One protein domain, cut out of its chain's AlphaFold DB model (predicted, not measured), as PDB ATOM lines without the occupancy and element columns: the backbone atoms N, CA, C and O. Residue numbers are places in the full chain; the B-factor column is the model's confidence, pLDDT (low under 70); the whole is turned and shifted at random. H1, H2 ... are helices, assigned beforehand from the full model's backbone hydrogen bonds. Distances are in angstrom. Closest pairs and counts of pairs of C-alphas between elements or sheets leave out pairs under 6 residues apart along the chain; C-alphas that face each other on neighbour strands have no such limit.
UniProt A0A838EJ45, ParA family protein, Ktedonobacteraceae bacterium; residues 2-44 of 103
ATOM      1  N   VAL A   2     382.033 371.179 358.482       36.62
ATOM      2  CA  VAL A   2     381.041 370.388 359.233       36.62
ATOM      3  C   VAL A   2     381.615 370.142 360.629       36.62
ATOM      4  O   VAL A   2     382.657 369.505 360.756       36.62
ATOM      5  N   ARG A   3     380.981 370.691 361.670       41.16
ATOM      6  CA  ARG A   3     381.391 370.456 363.062       41.16
ATOM      7  C   ARG A   3     381.080 369.002 363.422       41.16
ATOM      8  O   ARG A   3     379.914 368.628 363.480       41.16
ATOM      9  N   MET A   4     382.123 368.204 363.646       50.44
ATOM     10  CA  MET A   4     382.032 366.776 363.988       50.44
ATOM     11  C   MET A   4     381.514 366.519 365.412       50.44
ATOM     12  O   MET A   4     381.280 365.370 365.777       50.44
ATOM     13  N   ASP A   5     381.328 367.578 366.200       54.00
ATOM     14  CA  ASP A   5     380.883 367.503 367.596       54.00
ATOM     15  C   ASP A   5     379.357 367.453 367.730       54.00
ATOM     16  O   ASP A   5     378.839 367.273 368.829       54.00
ATOM     17  N   ARG A   6     378.622 367.638 366.623       54.44
ATOM     18  CA  ARG A   6     377.166 367.497 366.597       54.44
ATOM     19  C   ARG A   6     376.766 366.330 365.701       54.44
ATOM     20  O   ARG A   6     377.333 366.185 364.613       54.44
ATOM     21  N   PRO A   7     375.787 365.517 366.126       57.03
ATOM     22  CA  PRO A   7     375.162 364.555 365.239       57.03
ATOM     23  C   PRO A   7     374.706 365.259 363.954       57.03
ATOM     24  O   PRO A   7     374.327 366.432 363.951       57.03
ATOM     25  N   VAL A   8     374.768 364.560 362.821       65.56
ATOM     26  CA  VAL A   8     374.145 365.067 361.591       65.56
ATOM     27  C   VAL A   8     372.671 365.333 361.916       65.56
ATOM     28  O   VAL A   8     372.061 364.478 362.551       65.56
ATOM     29  N   LYS A   9     372.095 366.466 361.478       63.72
ATOM     30  CA  LYS A   9     370.728 366.938 361.829       63.72
ATOM     31  C   LYS A   9     369.633 365.855 361.848       63.72
ATOM     32  O   LYS A   9     368.627 365.995 362.537       63.72
ATOM     33  N   ALA A  10     369.797 364.789 361.064       65.62
ATOM     34  CA  ALA A  10     368.915 363.627 361.065       65.62
ATOM     35  C   ALA A  10     368.855 362.898 362.425       65.62
ATOM     36  O   ALA A  10     367.769 362.506 362.844       65.62
ATOM     37  N   TYR A  11     369.983 362.752 363.124       78.19
ATOM     38  CA  TYR A  11     370.058 362.086 364.426       78.19
ATOM     39  C   TYR A  11     369.579 362.972 365.576       78.19
ATOM     40  O   TYR A  11     369.030 362.443 366.537       78.19
ATOM     41  N   ASP A  12     369.714 364.298 365.466       82.50
ATOM     42  CA  ASP A  12     369.324 365.240 366.527       82.50
ATOM     43  C   ASP A  12     367.863 365.056 366.959       82.50
ATOM     44  O   ASP A  12     367.560 365.095 368.148       82.50
ATOM     45  N   ARG A  13     366.958 364.793 366.004       86.06
ATOM     46  CA  ARG A  13     365.535 364.556 366.297       86.06
ATOM     47  C   ARG A  13     365.304 363.333 367.178       86.06
ATOM     48  O   ARG A  13     364.433 363.376 368.040       86.06
ATOM     49  N   TRP A  14     366.054 362.259 366.951       87.31
ATOM     50  CA  TRP A  14     365.955 361.046 367.761       87.31
ATOM     51  C   TRP A  14     366.641 361.236 369.105       87.31
ATOM     52  O   TRP A  14     366.043 360.964 370.139       87.31
ATOM     53  N   ILE A  15     367.848 361.800 369.096       89.81
ATOM     54  CA  ILE A  15     368.639 362.072 370.296       89.81
ATOM     55  C   ILE A  15     367.887 362.980 371.277       89.81
ATOM     56  O   ILE A  15     367.915 362.731 372.479       89.81
ATOM     57  N   ALA A  16     367.170 363.991 370.781       90.06
ATOM     58  CA  ALA A  16     366.373 364.890 371.611       90.06
ATOM     59  C   ALA A  16     365.181 364.206 372.303       90.06
ATOM     60  O   ALA A  16     364.694 364.731 373.297       90.06
ATOM     61  N   ARG A  17     364.710 363.057 371.798       91.44
ATOM     62  CA  ARG A  17     363.595 362.301 372.393       91.44
ATOM     63  C   ARG A  17     364.052 361.304 373.455       91.44
ATOM     64  O   ARG A  17     363.291 361.023 374.370       91.44
ATOM     65  N   ILE A  18     365.288 360.801 373.361       93.25
ATOM     66  CA  ILE A  18     365.814 359.744 374.245       93.25
ATOM     67  C   ILE A  18     365.576 360.029 375.742       93.25
ATOM     68  O   ILE A  18     365.099 359.116 376.411       93.25
ATOM     69  N   PRO A  19     365.855 361.235 376.287       94.62
ATOM     70  CA  PRO A  19     365.701 361.491 377.723       94.62
ATOM     71  C   PRO A  19     364.283 361.272 378.255       94.62
ATOM     72  O   PRO A  19     364.117 360.694 379.331       94.62
ATOM     73  N   ASP A  20     363.273 361.735 377.515       94.06
ATOM     74  CA  ASP A  20     361.873 361.622 377.923       94.06
ATOM     75  C   ASP A  20     361.360 360.190 377.700       94.06
ATOM     76  O   ASP A  20     360.727 359.620 378.584       94.06
ATOM     77  N   GLU A  21     361.689 359.566 376.566       94.56
ATOM     78  CA  GLU A  21     361.299 358.178 376.269       94.56
ATOM     79  C   GLU A  21     361.893 357.190 377.289       94.56
ATOM     80  O   GLU A  21     361.194 356.312 377.792       94.56
ATOM     81  N   TYR A  22     363.169 357.355 377.654       94.62
ATOM     82  CA  TYR A  22     363.827 356.504 378.647       94.62
ATOM     83  C   TYR A  22     363.158 356.608 380.026       94.62
ATOM     84  O   TYR A  22     362.911 355.592 380.669       94.62
ATOM     85  N   ARG A  23     362.812 357.818 380.476       94.69
ATOM     86  CA  ARG A  23     362.120 358.016 381.761       94.69
ATOM     87  C   ARG A  23     360.721 357.419 381.759       94.69
ATOM     88  O   ARG A  23     360.397 356.647 382.655       94.69
ATOM     89  N   ASN A  24     359.940 357.718 380.724       94.69
ATOM     90  CA  ASN A  24     358.553 357.272 380.633       94.69
ATOM     91  C   ASN A  24     358.438 355.745 380.540       94.69
ATOM     92  O   ASN A  24     357.557 355.172 381.167       94.69
ATOM     93  N   TYR A  25     359.305 355.086 379.762       95.50
ATOM     94  CA  TYR A  25     359.123 353.668 379.424       95.50
ATOM     95  C   TYR A  25     360.121 352.709 380.081       95.50
ATOM     96  O   TYR A  25     359.875 351.505 380.073       95.50
ATOM     97  N   VAL A  26     361.241 353.196 380.629       95.31
ATOM     98  CA  VAL A  26     362.231 352.347 381.325       95.31
ATOM     99  C   VAL A  26     362.239 352.603 382.828       95.31
ATOM    100  O   VAL A  26     362.356 351.649 383.592       95.31
ATOM    101  N   LEU A  27     362.125 353.864 383.255       94.81
ATOM    102  CA  LEU A  27     362.140 354.221 384.680       94.81
ATOM    103  C   LEU A  27     360.746 354.319 385.312       94.81
ATOM    104  O   LEU A  27     360.668 354.420 386.530       94.81
ATOM    105  N   ASP A  28     359.677 354.283 384.509       95.06
ATOM    106  CA  ASP A  28     358.296 354.531 384.954       95.06
ATOM    107  C   ASP A  28     358.159 355.877 385.698       95.06
ATOM    108  O   ASP A  28     357.482 356.015 386.715       95.06
ATOM    109  N   GLU A  29     358.848 356.898 385.179       93.44
ATOM    110  CA  GLU A  29     358.824 358.277 385.673       93.44
ATOM    111  C   GLU A  29     358.042 359.156 384.680       93.44
ATOM    112  O   GLU A  29     358.651 359.894 383.895       93.44
ATOM    113  N   PRO A  30     356.696 359.067 384.648       87.19
ATOM    114  CA  PRO A  30     355.895 359.752 383.648       87.19
ATOM    115  C   PRO A  30     355.988 361.272 383.803       87.19
ATOM    116  O   PRO A  30     355.715 361.837 384.862       87.19
ATOM    117  N   GLY A  31     356.329 361.956 382.713       82.50
ATOM    118  CA  GLY A  31     356.420 363.413 382.678       82.50
ATOM    119  C   GLY A  31     357.431 363.908 381.649       82.50
ATOM    120  O   GLY A  31     358.255 363.157 381.136       82.50
ATOM    121  N   LYS A  32     357.377 365.204 381.323       76.50
ATOM    122  CA  LYS A  32     358.410 365.829 380.487       76.50
ATOM    123  C   LYS A  32     359.534 366.330 381.373       76.50
ATOM    124  O   LYS A  32     359.331 367.248 382.164       76.50
ATOM    125  N   SER A  33     360.726 365.771 381.197       73.50
ATOM    126  CA  SER A  33     361.912 366.213 381.932       73.50
ATOM    127  C   SER A  33     362.456 367.549 381.412       73.50
ATOM    128  O   SER A  33     363.272 368.174 382.088       73.50
ATOM    129  N   ASN A  34     362.053 367.964 380.195       80.75
ATOM    130  CA  ASN A  34     362.615 369.095 379.435       80.75
ATOM    131  C   ASN A  34     364.159 369.122 379.452       80.75
ATOM    132  O   ASN A  34     364.783 370.177 379.320       80.75
ATOM    133  N   THR A  35     364.787 367.957 379.625       87.62
ATOM    134  CA  THR A  35     366.230 367.818 379.804       87.62
ATOM    135  C   THR A  35     366.856 367.409 378.479       87.62
ATOM    136  O   THR A  35     366.416 366.466 377.826       87.62
ATOM    137  N   SER A  36     367.902 368.118 378.053       88.88
ATOM    138  CA  SER A  36     368.671 367.708 376.877       88.88
ATOM    139  C   SER A  36     369.517 366.476 377.194       88.88
ATOM    140  O   SER A  36     370.013 366.326 378.307       88.88
ATOM    141  N   VAL A  37     369.795 365.642 376.186       89.25
ATOM    142  CA  VAL A  37     370.671 364.461 376.333       89.25
ATOM    143  C   VAL A  37     372.043 364.790 376.941       89.25
ATOM    144  O   VAL A  37     372.663 363.947 377.580       89.25
ATOM    145  N   THR A  38     372.538 366.016 376.735       85.88
ATOM    146  CA  THR A  38     373.840 366.478 377.236       85.88
ATOM    147  C   THR A  38     373.819 366.802 378.724       85.88
ATOM    148  O   THR A  38     374.865 366.747 379.362       85.88
ATOM    149  N   ASN A  39     372.646 367.148 379.258       87.94
ATOM    150  CA  ASN A  39     372.439 367.515 380.658       87.94
ATOM    151  C   ASN A  39     371.735 366.395 381.441       87.94
ATOM    152  O   ASN A  39     371.470 366.542 382.631       87.94
ATOM    153  N   ASP A  40     371.418 365.284 380.777       91.69
ATOM    154  CA  ASP A  40     370.712 364.161 381.367       91.69
ATOM    155  C   ASP A  40     371.639 363.328 382.272       91.69
ATOM    156  O   ASP A  40     372.619 362.740 381.813       91.69
ATOM    157  N   SER A  41     371.292 363.215 383.559       91.19
ATOM    158  CA  SER A  41     371.992 362.378 384.548       91.19
ATOM    159  C   SER A  41     371.936 360.872 384.242       91.19
ATOM    160  O   SER A  41     372.739 360.087 384.767       91.19
ATOM    161  N   ASN A  42     371.003 360.446 383.391       92.69
ATOM    162  CA  ASN A  42     370.885 359.078 382.900       92.69
ATOM    163  C   ASN A  42     371.694 358.830 381.621       92.69
ATOM    164  O   ASN A  42     371.971 357.676 381.298       92.69
ATOM    165  N   CYS A  43     372.152 359.880 380.934       94.25
ATOM    166  CA  CYS A  43     373.005 359.743 379.761       94.25
ATOM    167  C   CYS A  43     374.437 359.359 380.164       94.25
ATOM    168  O   CYS A  43     375.189 360.133 380.762       94.25
ATOM    169  N   LEU A  44     374.842 358.138 379.810       94.12
ATOM    170  CA  LEU A  44     376.180 357.636 380.117       94.12
ATOM    171  C   LEU A  44     377.236 358.207 379.159       94.12
ATOM    172  O   LEU A  44     378.277 358.693 379.608       94.12
TER     173      LEU A  44
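AT A GLANCE: This is residues 2 to 44 of the 103 residues of the protein "ParA family protein" of Ktedonobacteraceae bacterium (UniProt A0A838EJ45). Little regular structure is found here: two short helices, H1 and then H2, follow one another end to end along a rod, and a long unnamed tail, residues 28 to 44, folds back from the far end of H2. The printed part has 43 residues, 17 of them in the two helices, with no named strand, and its class is all helix. It is only just loose, close to compact, with a radius of gyration of the C-alphas of 11.5 A and spans of 38 by 18 by 15 A.

HOW THE PARTS SIT: Look first at H2, residues 18 to 27, where every O i to N i+4 pair is within hydrogen-bond range. Before it stands H1, residues 9 to 15, with 1 of 3 such pairs and 2 of 4 O i to N i+3 pairs within range. A tight link of 2 residues joins them, and they meet only through their link.

IN THESE COORDINATES: Find C-alpha 18 at (365.814, 359.744, 374.245); from there H2 runs 12.4 A to C-alpha 27 at (362.140, 354.221, 384.680). H1 begins at C-alpha 9 at (370.728, 366.938, 361.829) and spans 10.0 A.

THE WHOLE: The C-alphas farthest apart, those of Val 2 and Asp 28, are 37.8 A apart. The printed part has no cut. Read the B-factor column at residues 2 to 10: the model's pLDDT there is under 70.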